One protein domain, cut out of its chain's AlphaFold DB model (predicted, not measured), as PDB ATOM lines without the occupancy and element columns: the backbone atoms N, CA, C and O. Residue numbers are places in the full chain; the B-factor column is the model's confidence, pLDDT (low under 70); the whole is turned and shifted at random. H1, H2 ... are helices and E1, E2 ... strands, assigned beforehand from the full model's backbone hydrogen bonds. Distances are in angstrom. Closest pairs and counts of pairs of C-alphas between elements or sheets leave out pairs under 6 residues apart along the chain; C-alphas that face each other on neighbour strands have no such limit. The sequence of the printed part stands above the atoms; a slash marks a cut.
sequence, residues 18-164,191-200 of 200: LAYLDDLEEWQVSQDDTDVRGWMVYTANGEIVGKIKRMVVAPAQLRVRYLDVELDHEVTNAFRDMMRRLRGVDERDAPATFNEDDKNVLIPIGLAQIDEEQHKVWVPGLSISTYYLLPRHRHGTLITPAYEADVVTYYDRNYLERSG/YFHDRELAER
ATOM      1  N   LEU A  18       2.442  38.829  34.676       89.56
ATOM      2  CA  LEU A  18       1.260  39.179  33.911       89.56
ATOM      3  C   LEU A  18       0.883  40.647  34.061       89.56
ATOM      4  O   LEU A  18       1.066  41.264  35.113       89.56
ATOM      5  N   ALA A  19       0.291  41.178  33.000       90.06
ATOM      6  CA  ALA A  19      -0.318  42.496  32.962       90.06
ATOM      7  C   ALA A  19      -1.597  42.453  32.122       90.06
ATOM      8  O   ALA A  19      -1.773  41.575  31.275       90.06
ATOM      9  N   TYR A  20      -2.498  43.410  32.330       91.94
ATOM     10  CA  TYR A  20      -3.594  43.610  31.390       91.94
ATOM     11  C   TYR A  20      -3.089  44.371  30.172       91.94
ATOM     12  O   TYR A  20      -2.408  45.383  30.321       91.94
ATOM     13  N   LEU A  21      -3.481  43.928  28.977       90.06
ATOM     14  CA  LEU A  21      -3.063  44.573  27.733       90.06
ATOM     15  C   LEU A  21      -3.461  46.055  27.681       90.06
ATOM     16  O   LEU A  21      -2.700  46.868  27.181       90.06
ATOM     17  N   ASP A  22      -4.619  46.431  28.231       89.25
ATOM     18  CA  ASP A  22      -5.075  47.829  28.178       89.25
ATOM     19  C   ASP A  22      -4.236  48.775  29.058       89.25
ATOM     20  O   ASP A  22      -4.296  49.985  28.865       89.25
ATOM     21  N   ASP A  23      -3.474  48.234  30.017       89.50
ATOM     22  CA  ASP A  23      -2.566  49.017  30.866       89.50
ATOM     23  C   ASP A  23      -1.185  49.207  30.201       89.50
ATOM     24  O   ASP A  23      -0.319  49.894  30.742       89.50
ATOM     25  N   LEU A  24      -0.970  48.595  29.030       87.25
ATOM     26  CA  LEU A  24       0.279  48.614  28.281       87.25
ATOM     27  C   LEU A  24       0.141  49.504  27.038       87.25
ATOM     28  O   LEU A  24      -0.378  49.081  26.009       87.25
ATOM     29  N   GLU A  25       0.632  50.743  27.104       82.12
ATOM     30  CA  GLU A  25       0.466  51.722  26.011       82.12
ATOM     31  C   GLU A  25       1.199  51.342  24.705       82.12
ATOM     32  O   GLU A  25       0.798  51.770  23.615       82.12
ATOM     33  N   GLU A  26       2.259  50.536  24.823       79.19
ATOM     34  CA  GLU A  26       3.190  50.156  23.749       79.19
ATOM     35  C   GLU A  26       2.798  48.864  23.011       79.19
ATOM     36  O   GLU A  26       3.367  48.560  21.963       79.19
ATOM     37  N   TRP A  27       1.828  48.107  23.532       81.44
ATOM     38  CA  TRP A  27       1.526  46.751  23.067       81.44
ATOM     39  C   TRP A  27       0.108  46.640  22.508       81.44
ATOM     40  O   TRP A  27      -0.845  47.210  23.040       81.44
ATOM     41  N   GLN A  28      -0.048  45.851  21.447       81.94
ATOM     42  CA  GLN A  28      -1.349  45.490  20.887       81.94
ATOM     43  C   GLN A  28      -1.378  44.009  20.496       81.94
ATOM     44  O   GLN A  28      -0.341  43.349  20.406       81.94
ATOM     45  N   VAL A  29      -2.581  43.471  20.277       79.31
ATOM     46  CA  VAL A  29      -2.710  42.153  19.636       79.31
ATOM     47  C   VAL A  29      -2.066  42.242  18.258       79.31
ATOM     48  O   VAL A  29      -2.267  43.240  17.559       79.31
ATOM     49  N   SER A  30      -1.271  41.234  17.892       75.44
ATOM     50  CA  SER A  30      -0.666  41.170  16.562       75.44
ATOM     51  C   SER A  30      -1.729  41.309  15.470       75.44
ATOM     52  O   SER A  30      -2.850  40.846  15.639       75.44
ATOM     53  N   GLN A  31      -1.386  41.923  14.334       70.50
ATOM     54  CA  GLN A  31      -2.313  42.024  13.195       70.50
ATOM     55  C   GLN A  31      -2.691  40.653  12.620       70.50
ATOM     56  O   GLN A  31      -3.728  40.533  11.971       70.50
ATOM     57  N   ASP A  32      -1.852  39.647  12.865       73.25
ATOM     58  CA  ASP A  32      -2.080  38.262  12.462       73.25
ATOM     59  C   ASP A  32      -2.985  37.500  13.448       73.25
ATOM     60  O   ASP A  32      -3.439  36.400  13.138       73.25
ATOM     61  N   ASP A  33      -3.267  38.082  14.620       78.06
ATOM     62  CA  ASP A  33      -4.107  37.499  15.661       78.06
ATOM     63  C   ASP A  33      -5.424  38.271  15.823       78.06
ATOM     64  O   ASP A  33      -5.507  39.499  15.747       78.06
ATOM     65  N   THR A  34      -6.489  37.534  16.122       85.94
ATOM     66  CA  THR A  34      -7.814  38.128  16.305       85.94
ATOM     67  C   THR A  34      -7.967  38.739  17.693       85.94
ATOM     68  O   THR A  34      -7.979  38.025  18.706       85.94
ATOM     69  N   ASP A  35      -8.171  40.059  17.731       90.94
ATOM     70  CA  ASP A  35      -8.586  40.788  18.927       90.94
ATOM     71  C   ASP A  35     -10.055  40.492  19.254       90.94
ATOM     72  O   ASP A  35     -10.990  41.005  18.635       90.94
ATOM     73  N   VAL A  36     -10.248  39.645  20.261       94.25
ATOM     74  CA  VAL A  36     -11.566  39.189  20.714       94.25
ATOM     75  C   VAL A  36     -12.178  40.078  21.801       94.25
ATOM     76  O   VAL A  36     -13.224  39.741  22.365       94.25
ATOM     77  N   ARG A  37     -11.559  41.219  22.143       94.50
ATOM     78  CA  ARG A  37     -12.154  42.150  23.114       94.50
ATOM     79  C   ARG A  37     -13.519  42.619  22.621       94.50
ATOM     80  O   ARG A  37     -13.725  42.994  21.470       94.50
ATOM     81  N   GLY A  38     -14.488  42.604  23.528       95.44
ATOM     82  CA  GLY A  38     -15.871  42.955  23.241       95.44
ATOM     83  C   GLY A  38     -16.728  41.821  22.670       95.44
ATOM     84  O   GLY A  38     -17.934  42.029  22.522       95.44
ATOM     85  N   TRP A  39     -16.158  40.647  22.393       97.31
ATOM     86  CA  TRP A  39     -16.913  39.497  21.898       97.31
ATOM     87  C   TRP A  39     -17.645  38.780  23.033       97.31
ATOM     88  O   TRP A  39     -17.310  38.922  24.215       97.31
ATOM     89  N   MET A  40     -18.674  38.020  22.659       96.62
ATOM     90  CA  MET A  40     -19.473  37.242  23.601       96.62
ATOM     91  C   MET A  40     -18.874  35.850  23.783       96.62
ATOM     92  O   MET A  40     -18.488  35.184  22.818       96.62
ATOM     93  N   VAL A  41     -18.838  35.413  25.038       96.69
ATOM     94  CA  VAL A  41     -18.458  34.056  25.412       96.69
ATOM     95  C   VAL A  41     -19.714  33.217  25.566       96.69
ATOM     96  O   VAL A  41     -20.676  33.636  26.216       96.69
ATOM     97  N   TYR A  42     -19.677  32.021  24.996       94.94
ATOM     98  CA  TYR A  42     -20.744  31.040  25.050       94.94
ATOM     99  C   TYR A  42     -20.247  29.730  25.651       94.94
ATOM    100  O   TYR A  42     -19.063  29.391  25.609       94.94
ATOM    101  N   THR A  43     -21.175  28.949  26.179       90.94
ATOM    102  CA  THR A  43     -20.956  27.526  26.415       90.94
ATOM    103  C   THR A  43     -21.027  26.753  25.093       90.94
ATOM    104  O   THR A  43     -21.570  27.230  24.094       90.94
ATOM    105  N   ALA A  44     -20.547  25.506  25.080       85.94
ATOM    106  CA  ALA A  44     -20.599  24.656  23.885       85.94
ATOM    107  C   ALA A  44     -22.035  24.357  23.383       85.94
ATOM    108  O   ALA A  44     -22.220  24.013  22.220       85.94
ATOM    109  N   ASN A  45     -23.052  24.485  24.242       87.44
ATOM    110  CA  ASN A  45     -24.475  24.370  23.891       87.44
ATOM    111  C   ASN A  45     -25.138  25.719  23.538       87.44
ATOM    112  O   ASN A  45     -26.345  25.746  23.308       87.44
ATOM    113  N   GLY A  46     -24.373  26.814  23.463       90.56
ATOM    114  CA  GLY A  46     -24.843  28.118  22.989       90.56
ATOM    115  C   GLY A  46     -25.475  29.024  24.050       90.56
ATOM    116  O   GLY A  46     -26.092  30.025  23.690       90.56
ATOM    117  N   GLU A  47     -25.334  28.712  25.341       92.62
ATOM    118  CA  GLU A  47     -25.751  29.614  26.422       92.62
ATOM    119  C   GLU A  47     -24.747  30.762  26.552       92.62
ATOM    120  O   GLU A  47     -23.544  30.560  26.395       92.62
ATOM    121  N   ILE A  48     -25.229  31.970  26.844       94.12
ATOM    122  CA  ILE A  48     -24.363  33.136  27.047       94.12
ATOM    123  C   ILE A  48     -23.690  33.025  28.417       94.12
ATOM    124  O   ILE A  48     -24.359  32.860  29.433       94.12
ATOM    125  N   VAL A  49     -22.367  33.163  28.436       94.88
ATOM    126  CA  VAL A  49     -21.558  33.233  29.661       94.88
ATOM    127  C   VAL A  49     -21.327  34.688  30.065       94.88
ATOM    128  O   VAL A  49     -21.470  35.045  31.232       94.88
ATOM    129  N   GLY A  50     -20.956  35.533  29.103       95.56
ATOM    130  CA  GLY A  50     -20.548  36.904  29.381       95.56
ATOM    131  C   GLY A  50     -19.825  37.556  28.211       95.56
ATOM    132  O   GLY A  50     -19.896  37.077  27.077       95.56
ATOM    133  N   LYS A  51     -19.122  38.653  28.492       96.69
ATOM    134  CA  LYS A  51     -18.420  39.466  27.493       96.69
ATOM    135  C   LYS A  51     -16.943  39.602  27.838       96.69
ATOM    136  O   LYS A  51     -16.602  39.941  28.970       96.69
ATOM    137  N   ILE A  52     -16.076  39.415  26.846       96.69
ATOM    138  CA  ILE A  52     -14.635  39.645  26.994       96.69
ATOM    139  C   ILE A  52     -14.414  41.150  27.152       96.69
ATOM    140  O   ILE A  52     -14.755  41.930  26.256       96.69
ATOM    141  N   LYS A  53     -13.881  41.574  28.299       95.06
ATOM    142  CA  LYS A  53     -13.579  42.986  28.573       95.06
ATOM    143  C   LYS A  53     -12.121  43.307  28.314       95.06
ATOM    144  O   LYS A  53     -11.851  44.343  27.716       95.06
ATOM    145  N   ARG A  54     -11.215  42.423  28.732       93.94
ATOM    146  CA  ARG A  54      -9.769  42.635  28.634       93.94
ATOM    147  C   ARG A  54      -9.056  41.337  28.284       93.94
ATOM    148  O   ARG A  54      -9.643  40.255  28.305       93.94
ATOM    149  N   MET A  55      -7.768  41.461  27.999       93.50
ATOM    150  CA  MET A  55      -6.860  40.330  27.844       93.50
ATOM    151  C   MET A  55      -5.703  40.481  28.819       93.50
ATOM    152  O   MET A  55      -5.183  41.582  29.011       93.50
ATOM    153  N   VAL A  56      -5.326  39.369  29.439       92.62
ATOM    154  CA  VAL A  56      -4.167  39.276  30.321       92.62
ATOM    155  C   VAL A  56      -3.026  38.664  29.526       92.62
ATOM    156  O   VAL A  56      -3.200  37.633  28.869       92.62
ATOM    157  N   VAL A  57      -1.871  39.310  29.581       92.06
ATOM    158  CA  VAL A  57      -0.709  38.999  28.755       92.06
ATOM    159  C   VAL A  57       0.537  38.815  29.609       92.06
ATOM    160  O   VAL A  57       0.624  39.375  30.698       92.06
ATOM    161  N   ALA A  58       1.500  38.054  29.093       89.56
ATOM    162  CA  ALA A  58       2.863  37.953  29.603       89.56
ATOM    163  C   ALA A  58       3.780  38.806  28.703       89.56
ATOM    164  O   ALA A  58       4.186  38.325  27.638       89.56
ATOM    165  N   PRO A  59       4.102  40.066  29.069       86.38
ATOM    166  CA  PRO A  59       4.799  40.996  28.176       86.38
ATOM    167  C   PRO A  59       6.205  40.523  27.813       86.38
ATOM    168  O   PRO A  59       6.596  40.589  26.658       86.38
ATOM    169  N   ALA A  60       6.942  39.953  28.769       86.38
ATOM    170  CA  ALA A  60       8.287  39.427  28.527       86.38
ATOM    171  C   ALA A  60       8.324  38.270  27.509       86.38
ATOM    172  O   ALA A  60       9.387  37.939  26.992       86.38
ATOM    173  N   GLN A  61       7.176  37.643  27.241       82.75
ATOM    174  CA  GLN A  61       7.033  36.529  26.302       82.75
ATOM    175  C   GLN A  61       6.218  36.901  25.065       82.75
ATOM    176  O   GLN A  61       6.054  36.053  24.196       82.75
ATOM    177  N   LEU A  62       5.691  38.130  25.002       84.81
ATOM    178  CA  LEU A  62       4.799  38.589  23.941       84.81
ATOM    179  C   LEU A  62       3.628  37.638  23.716       84.81
ATOM    180  O   LEU A  62       3.347  37.264  22.586       84.81
ATOM    181  N   ARG A  63       2.960  37.208  24.791       85.06
ATOM    182  CA  ARG A  63       1.872  36.226  24.690       85.06
ATOM    183  C   ARG A  63       0.620  36.629  25.436       85.06
ATOM    184  O   ARG A  63       0.691  37.077  26.580       85.06
ATOM    185  N   VAL A  64      -0.535  36.381  24.825       89.69
ATOM    186  CA  VAL A  64      -1.821  36.399  25.536       89.69
ATOM    187  C   VAL A  64      -1.935  35.120  26.361       89.69
ATOM    188  O   VAL A  64      -1.632  34.035  25.874       89.69
ATOM    189  N   ARG A  65      -2.355  35.231  27.625       90.44
ATOM    190  CA  ARG A  65      -2.511  34.084  28.538       90.44
ATOM    191  C   ARG A  65      -3.961  33.846  28.939       90.44
ATOM    192  O   ARG A  65      -4.401  32.697  28.951       90.44
ATOM    193  N   TYR A  66      -4.724  34.907  29.196       93.88
ATOM    194  CA  TYR A  66      -6.122  34.782  29.612       93.88
ATOM    195  C   TYR A  66      -7.034  35.810  28.950       93.88
ATOM    196  O   TYR A  66      -6.637  36.938  28.654       93.88
ATOM    197  N   LEU A  67      -8.294  35.419  28.801       94.88
ATOM    198  CA  LEU A  67      -9.417  36.312  28.557       94.88
ATOM    199  C   LEU A  67     -10.019  36.715  29.904       94.88
ATOM    200  O   LEU A  67     -10.387  35.846  30.695       94.88
ATOM    201  N   ASP A  68     -10.138  38.019  30.144       95.38
ATOM    202  CA  ASP A  68     -10.878  38.564  31.282       95.38
ATOM    203  C   ASP A  68     -12.331  38.812  30.861       95.38
ATOM    204  O   ASP A  68     -12.632  39.687  30.035       95.38
ATOM    205  N   VAL A  69     -13.229  37.986  31.397       95.50
ATOM    206  CA  VAL A  69     -14.631  37.901  30.990       95.50
ATOM    207  C   VAL A  69     -15.519  38.406  32.110       95.50
ATOM    208  O   VAL A  69     -15.577  37.823  33.190       95.50
ATOM    209  N   GLU A  70     -16.278  39.457  31.821       94.38
ATOM    210  CA  GLU A  70     -17.358  39.904  32.693       94.38
ATOM    211  C   GLU A  70     -18.571  38.997  32.474       94.38
ATOM    212  O   GLU A  70     -19.116  38.931  31.367       94.38
ATOM    213  N   LEU A  71     -18.969  38.278  33.524       92.94
ATOM    214  CA  LEU A  71     -20.111  37.373  33.495       92.94
ATOM    215  C   LEU A  71     -21.418  38.140  33.288       92.94
ATOM    216  O   LEU A  71     -21.634  39.206  33.872       92.94
ATOM    217  N   ASP A  72     -22.317  37.554  32.502       92.44
ATOM    218  CA  ASP A  72     -23.652  38.105  32.310       92.44
ATOM    219  C   ASP A  72     -24.451  38.086  33.627       92.44
ATOM    220  O   ASP A  72     -24.363  37.150  34.426       92.44
ATOM    221  N   HIS A  73     -25.254  39.124  33.863       87.25
ATOM    222  CA  HIS A  73     -26.089  39.226  35.058       87.25
ATOM    223  C   HIS A  73     -26.966  37.988  35.298       87.25
ATOM    224  O   HIS A  73     -27.054  37.539  36.441       87.25
ATOM    225  N   GLU A  74     -27.532  37.380  34.253       86.44
ATOM    226  CA  GLU A  74     -28.352  36.169  34.365       86.44
ATOM    227  C   GLU A  74     -27.538  34.978  34.887       86.44
ATOM    228  O   GLU A  74     -27.996  34.242  35.761       86.44
ATOM    229  N   VAL A  75     -26.288  34.839  34.436       85.06
ATOM    230  CA  VAL A  75     -25.343  33.819  34.918       85.06
ATOM    231  C   VAL A  75     -25.068  34.030  36.408       85.06
ATOM    232  O   VAL A  75     -25.144  33.092  37.204       85.06
ATOM    233  N   THR A  76     -24.819  35.277  36.811       81.88
ATOM    234  CA  THR A  76     -24.533  35.608  38.215       81.88
ATOM    235  C   THR A  76     -25.753  35.439  39.131       81.88
ATOM    236  O   THR A  76     -25.615  34.948  40.256       81.88
ATOM    237  N   ASN A  77     -26.950  35.775  38.644       83.00
ATOM    238  CA  ASN A  77     -28.212  35.645  39.372       83.00
ATOM    239  C   ASN A  77     -28.609  34.175  39.530       83.00
ATOM    240  O   ASN A  77     -28.946  33.744  40.632       83.00
ATOM    241  N   ALA A  78     -28.498  33.382  38.460       80.25
ATOM    242  CA  ALA A  78     -28.796  31.952  38.485       80.25
ATOM    243  C   ALA A  78     -27.931  31.212  39.513       80.25
ATOM    244  O   ALA A  78     -28.432  30.380  40.276       80.25
ATOM    245  N   PHE A  79     -26.642  31.552  39.586       76.25
ATOM    246  CA  PHE A  79     -25.761  30.998  40.604       76.25
ATOM    247  C   PHE A  79     -26.160  31.415  42.026       76.25
ATOM    248  O   PHE A  79     -26.236  30.563  42.917       76.25
ATOM    249  N   ARG A  80     -26.450  32.705  42.251       75.06
ATOM    250  CA  ARG A  80     -26.917  33.224  43.549       75.06
ATOM    251  C   ARG A  80     -28.166  32.475  44.024       75.06
ATOM    252  O   ARG A  80     -28.209  31.997  45.160       75.06
ATOM    253  N   ASP A  81     -29.140  32.306  43.138       77.94
ATOM    254  CA  ASP A  81     -30.377  31.577  43.414       77.94
ATOM    255  C   ASP A  81     -30.122  30.101  43.721       77.94
ATOM    256  O   ASP A  81     -30.692  29.549  44.669       77.94
ATOM    257  N   MET A  82     -29.248  29.451  42.946       76.25
ATOM    258  CA  MET A  82     -28.824  28.076  43.201       76.25
ATOM    259  C   MET A  82     -28.193  27.949  44.594       76.25
ATOM    260  O   MET A  82     -28.580  27.067  45.361       76.25
ATOM    261  N   MET A  83     -27.274  28.843  44.956       69.88
ATOM    262  CA  MET A  83     -26.597  28.829  46.256       69.88
ATOM    263  C   MET A  83     -27.562  29.030  47.421       69.88
ATOM    264  O   MET A  83     -27.522  28.272  48.397       69.88
ATOM    265  N   ARG A  84     -28.483  29.988  47.289       71.62
ATOM    266  CA  ARG A  84     -29.539  30.234  48.275       71.62
ATOM    267  C   ARG A  84     -30.390  28.982  48.510       71.62
ATOM    268  O   ARG A  84     -30.706  28.657  49.654       71.62
ATOM    269  N   ARG A  85     -30.722  28.248  47.439       73.94
ATOM    270  CA  ARG A  85     -31.494  26.992  47.511       73.94
ATOM    271  C   ARG A  85     -30.701  25.835  48.116       73.94
ATOM    272  O   ARG A  85     -31.266  25.068  48.887       73.94
ATOM    273  N   LEU A  86     -29.421  25.694  47.768       67.44
ATOM    274  CA  LEU A  86     -28.584  24.576  48.221       67.44
ATOM    275  C   LEU A  86     -28.199  24.674  49.696       67.44
ATOM    276  O   LEU A  86     -28.013  23.645  50.342       67.44
ATOM    277  N   ARG A  87     -28.031  25.890  50.220       62.62
ATOM    278  CA  ARG A  87     -27.453  26.076  51.553       62.62
ATOM    279  C   ARG A  87     -28.433  26.582  52.608       62.62
ATOM    280  O   ARG A  87     -28.079  26.534  53.778       62.62
ATOM    281  N   GLY A  88     -29.631  27.058  52.245       54.91
ATOM    282  CA  GLY A  88     -30.512  27.742  53.209       54.91
ATOM    283  C   GLY A  88     -29.794  28.886  53.941       54.91
ATOM    284  O   GLY A  88     -30.176  29.251  55.049       54.91
ATOM    285  N   VAL A  89     -28.707  29.378  53.341       53.28
ATOM    286  CA  VAL A  89     -27.754  30.311  53.921       53.28
ATOM    287  C   VAL A  89     -28.349  31.697  53.772       53.28
ATOM    288  O   VAL A  89     -28.749  32.104  52.680       53.28
ATOM    289  N   ASP A  90     -28.459  32.376  54.905       54.88
ATOM    290  CA  ASP A  90     -28.724  33.801  54.963       54.88
ATOM    291  C   ASP A  90     -27.677  34.518  54.096       54.88
ATOM    292  O   ASP A  90     -26.506  34.151  54.127       54.88
ATOM    293  N   GLU A  91     -28.070  35.517  53.303       53.59
ATOM    294  CA  GLU A  91     -27.157  36.245  52.401       53.59
ATOM    295  C   GLU A  91     -25.922  36.801  53.135       53.59
ATOM    296  O   GLU A  91     -24.869  36.987  52.529       53.59
ATOM    297  N   ARG A  92     -26.031  36.995  54.457       55.50
ATOM    298  CA  ARG A  92     -24.953  37.414  55.363       55.50
ATOM    299  C   ARG A  92     -23.852  36.368  55.585       55.50
ATOM    300  O   ARG A  92     -22.742  36.755  55.933       55.50
ATOM    301  N   ASP A  93     -24.150  35.086  55.373       50.25
ATOM    302  CA  ASP A  93     -23.230  33.953  55.558       50.25
ATOM    303  C   ASP A  93     -22.780  33.339  54.216       50.25
ATOM    304  O   ASP A  93     -22.095  32.310  54.187       50.25
ATOM    305  N   ALA A  94     -23.163  33.939  53.080       53.47
ATOM    306  CA  ALA A  94     -22.604  33.565  51.788       53.47
ATOM    307  C   ALA A  94     -21.076  33.782  51.819       53.47
ATOM    308  O   ALA A  94     -20.618  34.786  52.371       53.47
ATOM    309  N   PRO A  95     -20.261  32.863  51.259       48.84
ATOM    310  CA  PRO A  95     -18.815  33.043  51.253       48.84
ATOM    311  C   PRO A  95     -18.473  34.398  50.622       48.84
ATOM    312  O   PRO A  95     -19.039  34.770  49.593       48.84
ATOM    313  N   ALA A  96     -17.544  35.125  51.250       46.28
ATOM    314  CA  ALA A  96     -17.135  36.491  50.900       46.28
ATOM    315  C   ALA A  96     -16.641  36.672  49.444       46.28
ATOM    316  O   ALA A  96     -16.356  37.786  49.022       46.28
ATOM    317  N   THR A  97     -16.567  35.582  48.679       46.41
ATOM    318  CA  THR A  97     -16.262  35.489  47.247       46.41
ATOM    319  C   THR A  97     -17.388  35.978  46.324       46.41
ATOM    320  O   THR A  97     -17.228  35.955  45.107       46.41
ATOM    321  N   PHE A  98     -18.540  36.392  46.864       54.66
ATOM    322  CA  PHE A  98     -19.647  36.962  46.087       54.66
ATOM    323  C   PHE A  98     -19.851  38.433  46.418       54.66
ATOM    324  O   PHE A  98     -20.897  38.831  46.927       54.66
ATOM    325  N   ASN A  99     -18.851  39.255  46.111       60.22
ATOM    326  CA  ASN A  99     -19.105  40.681  46.009       60.22
ATOM    327  C   ASN A  99     -19.916  40.961  44.736       60.22
ATOM    328  O   ASN A  99     -19.649  40.371  43.688       60.22
ATOM    329  N   GLU A 100     -20.893  41.866  44.795       60.59
ATOM    330  CA  GLU A 100     -21.631  42.276  43.593       60.59
ATOM    331  C   GLU A 100     -20.718  42.939  42.555       60.59
ATOM    332  O   GLU A 100     -21.023  42.893  41.364       60.59
ATOM    333  N   ASP A 101     -19.588  43.488  42.999       67.38
ATOM    334  CA  ASP A 101     -18.563  44.084  42.145       67.38
ATOM    335  C   ASP A 101     -17.676  43.041  41.440       67.38
ATOM    336  O   ASP A 101     -17.054  43.345  40.419       67.38
ATOM    337  N   ASP A 102     -17.612  41.808  41.952       80.06
ATOM    338  CA  ASP A 102     -16.682  40.780  41.475       80.06
ATOM    339  C   ASP A 102     -17.322  40.029  40.307       80.06
ATOM    340  O   ASP A 102     -17.813  38.913  40.454       80.06
ATOM    341  N   LYS A 103     -17.407  40.664  39.136       86.75
ATOM    342  CA  LYS A 103     -18.112  40.107  37.966       86.75
ATOM    343  C   LYS A 103     -17.215  39.386  36.976       86.75
ATOM    344  O   LYS A 103     -17.736  38.769  36.051       86.75
ATOM    345  N   ASN A 104     -15.911  39.422  37.198       92.06
ATOM    346  CA  ASN A 104     -14.937  39.001  36.213       92.06
ATOM    347  C   ASN A 104     -14.364  37.624  36.542       92.06
ATOM    348  O   ASN A 104     -14.106  37.310  37.706       92.06
ATOM    349  N   VAL A 105     -14.150  36.814  35.510       93.00
ATOM    350  CA  VAL A 105     -13.483  35.508  35.581       93.00
ATOM    351  C   VAL A 105     -12.387  35.439  34.527       93.00
ATOM    352  O   VAL A 105     -12.491  36.071  33.476       93.00
ATOM    353  N   LEU A 106     -11.348  34.649  34.794       93.50
ATOM    354  CA  LEU A 106     -10.312  34.372  33.804       93.50
ATOM    355  C   LEU A 106     -10.582  33.055  33.084       93.50
ATOM    356  O   LEU A 106     -10.880  32.032  33.710       93.50
ATOM    357  N   ILE A 107     -10.429  33.085  31.763       92.81
ATOM    358  CA  ILE A 107     -10.434  31.903  30.900       92.81
ATOM    359  C   ILE A 107      -9.056  31.776  30.247       92.81
ATOM    360  O   ILE A 107      -8.655  32.710  29.549       92.81
ATOM    361  N   PRO A 108      -8.332  30.657  30.433       91.50
ATOM    362  CA  PRO A 108      -7.092  30.404  29.709       91.50
ATOM    363  C   PRO A 108      -7.325  30.439  28.197       91.50
ATOM    364  O   PRO A 108      -8.227  29.769  27.687       91.50
ATOM    365  N   ILE A 109      -6.528  31.228  27.475       89.50
ATOM    366  CA  ILE A 109      -6.751  31.460  26.040       89.50
ATOM    367  C   ILE A 109      -6.604  30.179  25.210       89.50
ATOM    368  O   ILE A 109      -7.319  30.013  24.228       89.50
ATOM    369  N   GLY A 110      -5.744  29.241  25.622       86.44
ATOM    370  CA  GLY A 110      -5.527  27.981  24.905       86.44
ATOM    371  C   GLY A 110      -6.726  27.038  24.939       86.44
ATOM    372  O   GLY A 110      -6.876  26.198  24.059       86.44
ATOM    373  N   LEU A 111      -7.629  27.217  25.906       86.81
ATOM    374  CA  LEU A 111      -8.892  26.481  25.960       86.81
ATOM    375  C   LEU A 111      -9.999  27.115  25.111       86.81
ATOM    376  O   LEU A 111     -11.017  26.470  24.841       86.81
ATOM    377  N   ALA A 112      -9.840  28.380  24.731       90.44
ATOM    378  CA  ALA A 112     -10.858  29.130  24.024       90.44
ATOM    379  C   ALA A 112     -10.841  28.784  22.528       90.44
ATOM    380  O   ALA A 112      -9.826  28.899  21.848       90.44
ATOM    381  N   GLN A 113     -11.995  28.387  22.003       91.31
ATOM    382  CA  GLN A 113     -12.252  28.278  20.572       91.31
ATOM    383  C   GLN A 113     -12.887  29.570  20.084       91.31
ATOM    384  O   GLN A 113     -13.752  30.130  20.761       91.31
ATOM    385  N   ILE A 114     -12.436  30.043  18.926       92.06
ATOM    386  CA  ILE A 114     -12.780  31.360  18.395       92.06
ATOM    387  C   ILE A 114     -13.375  31.173  17.002       92.06
ATOM    388  O   ILE A 114     -12.759  30.567  16.130       92.06
ATOM    389  N   ASP A 115     -14.589  31.681  16.823       92.75
ATOM    390  CA  ASP A 115     -15.275  31.788  15.539       92.75
ATOM    391  C   ASP A 115     -15.287  33.264  15.145       92.75
ATOM    392  O   ASP A 115     -16.021  34.080  15.716       92.75
ATOM    393  N   GLU A 116     -14.418  33.595  14.193       91.88
ATOM    394  CA  GLU A 116     -14.221  34.960  13.717       91.88
ATOM    395  C   GLU A 116     -15.371  35.464  12.859       91.88
ATOM    396  O   GLU A 116     -15.675  36.651  12.881       91.88
ATOM    397  N   GLU A 117     -16.063  34.580  12.142       92.56
ATOM    398  CA  GLU A 117     -17.193  34.985  11.307       92.56
ATOM    399  C   GLU A 117     -18.381  35.423  12.168       92.56
ATOM    400  O   GLU A 117     -19.116  36.348  11.817       92.56
ATOM    401  N   GLN A 118     -18.576  34.757  13.310       92.56
ATOM    402  CA  GLN A 118     -19.704  35.017  14.202       92.56
ATOM    403  C   GLN A 118     -19.358  35.902  15.403       92.56
ATOM    404  O   GLN A 118     -20.260  36.236  16.178       92.56
ATOM    405  N   HIS A 119     -18.085  36.267  15.571       93.19
ATOM    406  CA  HIS A 119     -17.557  36.948  16.755       93.19
ATOM    407  C   HIS A 119     -17.902  36.214  18.064       93.19
ATOM    408  O   HIS A 119     -18.415  36.806  19.024       93.19
ATOM    409  N   LYS A 120     -17.666  34.895  18.091       92.62
ATOM    410  CA  LYS A 120     -17.999  34.030  19.232       92.62
ATOM    411  C   LYS A 120     -16.770  33.352  19.795       92.62
ATOM    412  O   LYS A 120     -15.917  32.870  19.059       92.62
ATOM    413  N   VAL A 121     -16.746  33.248  21.118       95.50
ATOM    414  CA  VAL A 121     -15.746  32.468  21.842       95.50
ATOM    415  C   VAL A 121     -16.450  31.424  22.698       95.50
ATOM    416  O   VAL A 121     -17.451  31.734  23.337       95.50
ATOM    417  N   TRP A 122     -15.957  30.190  22.738       93.38
ATOM    418  CA  TRP A 122     -16.467  29.172  23.663       93.38
ATOM    419  C   TRP A 122     -15.352  28.261  24.152       93.38
ATOM    420  O   TRP A 122     -14.326  28.115  23.497       93.38
ATOM    421  N   VAL A 123     -15.562  27.612  25.297       88.75
ATOM    422  CA  VAL A 123     -14.632  26.598  25.807       88.75
ATOM    423  C   VAL A 123     -15.255  25.208  25.653       88.75
ATOM    424  O   VAL A 123     -16.282  24.921  26.284       88.75
ATOM    425  N   PRO A 124     -14.682  24.319  24.821       83.75
ATOM    426  CA  PRO A 124     -15.200  22.972  24.634       83.75
ATOM    427  C   PRO A 124     -15.285  22.196  25.947       83.75
ATOM    428  O   PRO A 124     -14.338  22.118  26.724       83.75
ATOM    429  N   GLY A 125     -16.436  21.568  26.183       79.56
ATOM    430  CA  GLY A 125     -16.599  20.660  27.314       79.56
ATOM    431  C   GLY A 125     -16.768  21.327  28.682       79.56
ATOM    432  O   GLY A 125     -16.829  20.597  29.677       79.56
ATOM    433  N   LEU A 126     -16.880  22.657  28.732       83.12
ATOM    434  CA  LEU A 126     -17.302  23.405  29.912       83.12
ATOM    435  C   LEU A 126     -18.807  23.688  29.869       83.12
ATOM    436  O   LEU A 126     -19.363  24.097  28.849       83.12
ATOM    437  N   SER A 127     -19.462  23.461  31.005       84.81
ATOM    438  CA  SER A 127     -20.879  23.778  31.207       84.81
ATOM    439  C   SER A 127     -21.035  25.121  31.914       84.81
ATOM    440  O   SER A 127     -20.108  25.568  32.596       84.81
ATOM    441  N   ILE A 128     -22.228  25.718  31.847       85.88
ATOM    442  CA  ILE A 128     -22.527  26.960  32.575       85.88
ATOM    443  C   ILE A 128     -22.272  26.827  34.087       85.88
ATOM    444  O   ILE A 128     -21.775  27.750  34.726       85.88
ATOM    445  N   SER A 129     -22.499  25.633  34.649       80.94
ATOM    446  CA  SER A 129     -22.252  25.341  36.063       80.94
ATOM    447  C   SER A 129     -20.780  25.413  36.460       80.94
ATOM    448  O   SER A 129     -20.487  25.643  37.629       80.94
ATOM    449  N   THR A 130     -19.851  25.219  35.522       80.44
ATOM    450  CA  THR A 130     -18.418  25.384  35.790       80.44
ATOM    451  C   THR A 130     -18.067  26.864  35.909       80.44
ATOM    452  O   THR A 130     -17.390  27.242  36.859       80.44
ATOM    453  N   TYR A 131     -18.591  27.711  35.014       85.12
ATOM    454  CA  TYR A 131     -18.363  29.163  35.042       85.12
ATOM    455  C   TYR A 131     -18.817  29.808  36.349       85.12
ATOM    456  O   TYR A 131     -18.187  30.739  36.839       85.12
ATOM    457  N   TYR A 132     -19.876  29.269  36.944       79.12
ATOM    458  CA  TYR A 132     -20.361  29.680  38.253       79.12
ATOM    459  C   TYR A 132     -19.366  29.481  39.404       79.12
ATOM    460  O   TYR A 132     -19.441  30.189  40.406       79.12
ATOM    461  N   LEU A 133     -18.490  28.480  39.296       77.75
ATOM    462  CA  LEU A 133     -17.551  28.093  40.349       77.75
ATOM    463  C   LEU A 133     -16.168  28.716  40.166       77.75
ATOM    464  O   LEU A 133     -15.340  28.587  41.062       77.75
ATOM    465  N   LEU A 134     -15.914  29.358  39.024       83.81
ATOM    466  CA  LEU A 134     -14.625  29.980  38.753       83.81
ATOM    467  C   LEU A 134     -14.311  31.066  39.792       83.81
ATOM    468  O   LEU A 134     -15.225  31.781  40.222       83.81
ATOM    469  N   PRO A 135     -13.028  31.240  40.160       84.56
ATOM    470  CA  PRO A 135     -12.593  32.372  40.963       84.56
ATOM    471  C   PRO A 135     -13.036  33.678  40.306       84.56
ATOM    472  O   PRO A 135     -12.827  33.895  39.109       84.56
ATOM    473  N   ARG A 136     -13.689  34.530  41.099       85.81
ATOM    474  CA  ARG A 136     -14.171  35.839  40.663       85.81
ATOM    475  C   ARG A 136     -13.257  36.921  41.201       85.81
ATOM    476  O   ARG A 136     -12.701  36.792  42.290       85.81
ATOM    477  N   HIS A 137     -13.134  37.997  40.443       87.31
ATOM    478  CA  HIS A 137     -12.367  39.167  40.838       87.31
ATOM    479  C   HIS A 137     -13.060  40.448  40.376       87.31
ATOM    480  O   HIS A 137     -13.970  40.431  39.539       87.31
ATOM    481  N   ARG A 138     -12.621  41.577  40.939       86.31
ATOM    482  CA  ARG A 138     -13.015  42.908  40.471       86.31
ATOM    483  C   ARG A 138     -12.269  43.239  39.198       86.31
ATOM    484  O   ARG A 138     -11.095  42.887  39.053       86.31
ATOM    485  N   HIS A 139     -12.909  44.020  38.347       81.38
ATOM    486  CA  HIS A 139     -12.249  44.611  37.197       81.38
ATOM    487  C   HIS A 139     -10.943  45.322  37.601       81.38
ATOM    488  O   HIS A 139     -10.938  46.138  38.524       81.38
ATOM    489  N   GLY A 140      -9.841  44.994  36.922       74.88
ATOM    490  CA  GLY A 140      -8.527  45.594  37.176       74.88
ATOM    491  C   GLY A 140      -7.780  45.055  38.401       74.88
ATOM    492  O   GLY A 140      -6.757  45.622  38.777       74.88
ATOM    493  N   THR A 141      -8.250  43.971  39.030       84.56
ATOM    494  CA  THR A 141      -7.504  43.324  40.126       84.56
ATOM    495  C   THR A 141      -6.169  42.794  39.611       84.56
ATOM    496  O   THR A 141      -6.125  42.181  38.545       84.56
ATOM    497  N   LEU A 142      -5.088  42.994  40.370       83.75
ATOM    498  CA  LEU A 142      -3.784  42.413  40.052       83.75
ATOM    499  C   LEU A 142      -3.880  40.881  40.026       83.75
ATOM    500  O   LEU A 142      -4.286  40.264  41.011       83.75
ATOM    501  N   ILE A 143      -3.470  40.283  38.911       86.00
ATOM    502  CA  ILE A 143      -3.410  38.831  38.763       86.00
ATOM    503  C   ILE A 143      -2.136  38.338  39.441       86.00
ATOM    504  O   ILE A 143      -1.029  38.680  39.033       86.00
ATOM    505  N   THR A 144      -2.304  37.585  40.527       84.12
ATOM    506  CA  THR A 144      -1.190  36.999  41.275       84.12
ATOM    507  C   THR A 144      -0.989  35.542  40.865       84.12
ATOM    508  O   THR A 144      -1.964  34.882  40.500       84.12
ATOM    509  N   PRO A 145       0.225  34.991  41.025       79.81
ATOM    510  CA  PRO A 145       0.462  33.569  40.796       79.81
ATOM    511  C   PRO A 145      -0.505  32.658  41.573       79.81
ATOM    512  O   PRO A 145      -1.063  31.713  41.026       79.81
ATOM    513  N   ALA A 146      -0.791  32.974  42.840       75.88
ATOM    514  CA  ALA A 146      -1.748  32.201  43.634       75.88
ATOM    515  C   ALA A 146      -3.149  32.177  42.995       75.88
ATOM    516  O   ALA A 146      -3.787  31.128  42.934       75.88
ATOM    517  N   TYR A 147      -3.601  33.317  42.466       83.19
ATOM    518  CA  TYR A 147      -4.885  33.407  41.778       83.19
ATOM    519  C   TYR A 147      -4.897  32.613  40.462       83.19
ATOM    520  O   TYR A 147      -5.883  31.949  40.154       83.19
ATOM    521  N   GLU A 148      -3.808  32.630  39.695       84.75
ATOM    522  CA  GLU A 148      -3.690  31.818  38.478       84.75
ATOM    523  C   GLU A 148      -3.736  30.315  38.761       84.75
ATOM    524  O   GLU A 148      -4.432  29.574  38.062       84.75
ATOM    525  N   ALA A 149      -3.039  29.864  39.807       78.62
ATOM    526  CA  ALA A 149      -3.069  28.471  40.236       78.62
ATOM    527  C   ALA A 149      -4.494  28.039  40.626       78.62
ATOM    528  O   ALA A 149      -4.950  26.957  40.236       78.62
ATOM    529  N   ASP A 150      -5.227  28.914  41.327       77.75
ATOM    530  CA  ASP A 150      -6.638  28.694  41.634       77.75
ATOM    531  C   ASP A 150      -7.460  28.574  40.349       77.75
ATOM    532  O   ASP A 150      -8.174  27.589  40.183       77.75
ATOM    533  N   VAL A 151      -7.331  29.522  39.414       84.44
ATOM    534  CA  VAL A 151      -8.053  29.521  38.128       84.44
ATOM    535  C   VAL A 151      -7.826  28.212  37.372       84.44
ATOM    536  O   VAL A 151      -8.800  27.544  37.017       84.44
ATOM    537  N   VAL A 152      -6.570  27.804  37.169       81.50
ATOM    538  CA  VAL A 152      -6.218  26.589  36.412       81.50
ATOM    539  C   VAL A 152      -6.796  25.323  37.050       81.50
ATOM    540  O   VAL A 152      -7.269  24.436  36.335       81.50
ATOM    541  N   THR A 153      -6.864  25.263  38.383       76.75
ATOM    542  CA  THR A 153      -7.433  24.117  39.115       76.75
ATOM    543  C   THR A 153      -8.892  23.828  38.728       76.75
ATOM    544  O   THR A 153      -9.319  22.671  38.744       76.75
ATOM    545  N   TYR A 154      -9.669  24.844  38.333       76.75
ATOM    546  CA  TYR A 154     -11.055  24.655  37.883       76.75
ATOM    547  C   TYR A 154     -11.178  24.182  36.430       76.75
ATOM    548  O   TYR A 154     -12.240  23.686  36.053       76.75
ATOM    549  N   TYR A 155     -10.130  24.314  35.617       78.00
ATOM    550  CA  TYR A 155     -10.121  23.815  34.240       78.00
ATOM    551  C   TYR A 155      -9.526  22.407  34.129       78.00
ATOM    552  O   TYR A 155      -9.849  21.687  33.182       78.00
ATOM    553  N   ASP A 156      -8.750  21.967  35.126       72.19
ATOM    554  CA  ASP A 156      -8.286  20.584  35.218       72.19
ATOM    555  C   ASP A 156      -9.458  19.624  35.490       72.19
ATOM    556  O   ASP A 156      -9.931  19.420  36.618       72.19
ATOM    557  N   ARG A 157      -9.928  18.986  34.413       57.25
ATOM    558  CA  ARG A 157     -10.997  17.978  34.440       57.25
ATOM    559  C   ARG A 157     -10.706  16.824  35.400       57.25
ATOM    560  O   ARG A 157     -11.635  16.340  36.047       57.25
ATOM    561  N   ASN A 158      -9.446  16.407  35.550       48.09
ATOM    562  CA  ASN A 158      -9.096  15.325  36.473       48.09
ATOM    563  C   ASN A 158      -9.243  15.764  37.934       48.09
ATOM    564  O   ASN A 158      -9.649  14.961  38.780       48.09
ATOM    565  N   TYR A 159      -8.971  17.036  38.240       48.22
ATOM    566  CA  TYR A 159      -9.189  17.601  39.572       48.22
ATOM    567  C   TYR A 159     -10.689  17.713  39.891       48.22
ATOM    568  O   TYR A 159     -11.133  17.333  40.987       48.22
ATOM    569  N   LEU A 160     -11.488  18.137  38.900       45.97
ATOM    570  CA  LEU A 160     -12.942  18.265  39.022       45.97
ATOM    571  C   LEU A 160     -13.692  16.923  39.171       45.97
ATOM    572  O   LEU A 160     -14.774  16.889  39.772       45.97
ATOM    573  N   GLU A 161     -13.130  15.816  38.696       44.84
ATOM    574  CA  GLU A 161     -13.709  14.479  38.875       44.84
ATOM    575  C   GLU A 161     -13.204  13.779  40.146       44.84
ATOM    576  O   GLU A 161     -13.999  13.175  40.873       44.84
ATOM    577  N   ARG A 162     -11.908  13.904  40.478       40.88
ATOM    578  CA  ARG A 162     -11.295  13.210  41.629       40.88
ATOM    579  C   ARG A 162     -11.723  13.753  42.981       40.88
ATOM    580  O   ARG A 162     -11.817  12.975  43.925       40.88
ATOM    581  N   SER A 163     -11.984  15.054  43.106       45.62
ATOM    582  CA  SER A 163     -12.236  15.628  44.434       45.62
ATOM    583  C   SER A 163     -13.676  15.448  44.955       45.62
ATOM    584  O   SER A 163     -14.010  16.017  45.990       45.62
ATOM    585  N   GLY A 164     -14.519  14.661  44.270       39.78
ATOM    586  CA  GLY A 164     -15.876  14.339  44.716       39.78
ATOM    587  C   GLY A 164     -16.819  15.551  44.735       39.78
ATOM    588  O   GLY A 164     -16.476  16.658  45.135       39.78
ATOM    589  N   TYR A 191      -3.634  24.577  28.300       64.50
ATOM    590  CA  TYR A 191      -4.393  25.770  28.669       64.50
ATOM    591  C   TYR A 191      -3.850  27.064  28.052       64.50
ATOM    592  O   TYR A 191      -4.583  28.052  27.958       64.50
ATOM    593  N   PHE A 192      -2.593  27.069  27.601       58.78
ATOM    594  CA  PHE A 192      -1.887  28.264  27.148       58.78
ATOM    595  C   PHE A 192      -1.240  28.029  25.775       58.78
ATOM    596  O   PHE A 192      -0.027  27.908  25.659       58.78
ATOM    597  N   HIS A 193      -2.054  27.932  24.718       55.34
ATOM    598  CA  HIS A 193      -1.555  27.861  23.337       55.34
ATOM    599  C   HIS A 193      -0.964  29.200  22.854       55.34
ATOM    600  O   HIS A 193      -1.260  30.262  23.404       55.34
ATOM    601  N   ASP A 194      -0.136  29.124  21.809       52.12
ATOM    602  CA  ASP A 194       0.631  30.227  21.218       52.12
ATOM    603  C   ASP A 194      -0.279  31.274  20.550       52.12
ATOM    604  O   ASP A 194      -0.755  31.073  19.436       52.12
ATOM    605  N   ARG A 195      -0.517  32.402  21.230       54.59
ATOM    606  CA  ARG A 195      -0.977  33.661  20.615       54.59
ATOM    607  C   ARG A 195       0.013  34.761  20.928       54.59
ATOM    608  O   ARG A 195       0.352  34.938  22.102       54.59
ATOM    609  N   GLU A 196       0.445  35.484  19.905       63.12
ATOM    610  CA  GLU A 196       1.571  36.413  19.986       63.12
ATOM    611  C   GLU A 196       1.098  37.876  20.085       63.12
ATOM    612  O   GLU A 196       0.050  38.281  19.577       63.12
ATOM    613  N   LEU A 197       1.870  38.700  20.788       51.28
ATOM    614  CA  LEU A 197       1.720  40.151  20.815       51.28
ATOM    615  C   LEU A 197       2.651  40.790  19.789       51.28
ATOM    616  O   LEU A 197       3.744  40.283  19.539       51.28
ATOM    617  N   ALA A 198       2.248  41.948  19.267       51.75
ATOM    618  CA  ALA A 198       3.103  42.789  18.439       51.75
ATOM    619  C   ALA A 198       3.330  44.156  19.097       51.75
ATOM    620  O   ALA A 198       2.443  44.698  19.768       51.75
ATOM    621  N   GLU A 199       4.520  44.718  18.877       50.09
ATOM    622  CA  GLU A 199       4.783  46.134  19.146       50.09
ATOM    623  C   GLU A 199       3.851  47.002  18.290       50.09
ATOM    624  O   GLU A 199       3.451  46.629  17.179       50.09
ATOM    625  N   ARG A 200       3.460  48.145  18.848       54.03
ATOM    626  CA  ARG A 200       2.518  49.066  18.222       54.03
ATOM    627  C   ARG A 200       3.093  49.856  17.046       54.03
ATOM    628  O   ARG A 200       4.253  50.314  17.129       54.03
TER     629      ARG A 200
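AT A GLANCE: This is residues 18 to 164 and 191 to 200 of the 200 residues of the protein "PRC domain-containing protein" of Flavilitoribacter nigricans DSM 23189 = NBRC 102662 (UniProt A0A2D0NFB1). A strongly twisted sheet of six strands, curled like part of a barrel, makes the body, with the long hairpin E3 and E4 running through it. At one end of the long axis H1 reaches away from the sheet, and residues 85 to 90, of which 85 to 87 belong to H1, stick out there, while at the other end lies the small strand pair E1 and E8; H3 packs on edge strand E5, and H4 lies beyond H3. The printed part has 157 residues with four named helices and eight named strands, in the order E1 E2 E3 E4 H1 E5 E6 E7 H2 H3 H4 E8; the large sheet runs E5 E4 E3 E2 E7 E6 and is mixed. The class is mixed, helices and strands, with under half of the residues in named elements. The whole is compact, with a radius of gyration of the C-alphas of 16.0 A, yet elongated, spanning 52 by 31 by 30 A.

IN THESE COORDINATES: E1 is residues 27 to 29, beginning at C-alpha 27 (1.526, 46.751, 23.067). E2 is 40 to 42, E3 is 48 to 58, 27.8 A long, and E4 is 63 to 71, 23.7 A. H1, residues 73 to 87, measures 21.1 A and ends at C-alpha 87 (-27.453, 26.076, 51.553). E5 is 104 to 108, E6 113 to 115, E7 120 to 122, H2 128 to 131. H3, residues 145 to 155, is 15.8 A long, H4 is 157 to 162, and E8, 197 to 199, ends at C-alpha 199 (4.783, 46.134, 19.146).

HOW THE PARTS SIT: E2, E3 and E4 form a meander, each strand the antiparallel neighbour of the one before; N 41 and O 50 are 2.8 A apart, N 53 and O 68 2.9 A. E3 bends by 62 degrees at residue 53. E5 is antiparallel to E4, with N 69 and O 105 at 2.9 A. E2 and E7 are parallel, with N 42 and O 121 at 2.8 A, and E6 and E7 are a hairpin, with N 113 and O 122 at 2.8 A. H1, H2 and H3 only graze the sheet; the closest C-alphas of H3 and E5 are those of Val 151 and Leu 106, 6.9 A. H4 is not on the sheet. E1 and E8 are antiparallel, with N 28 and O 198 at 3.2 A. Every O i to N i+4 pair is within hydrogen-bond range in H1 and H4, 5 of 7 in H3; H2 is too short for one.

THE WHOLE: The C-alphas farthest apart, of Gly 88 and Arg 200, are 52.6 A apart. Residues 165 to 190 are not printed, and C-alphas 164 and 191 are 22.8 A apart across the cut. The links H1 to E5 and H2 to H3 are long. Mean pLDDT of the printed part is 79.3; residues 83, 86 to 101, 157 to 164 and 191 to 200 are under 70.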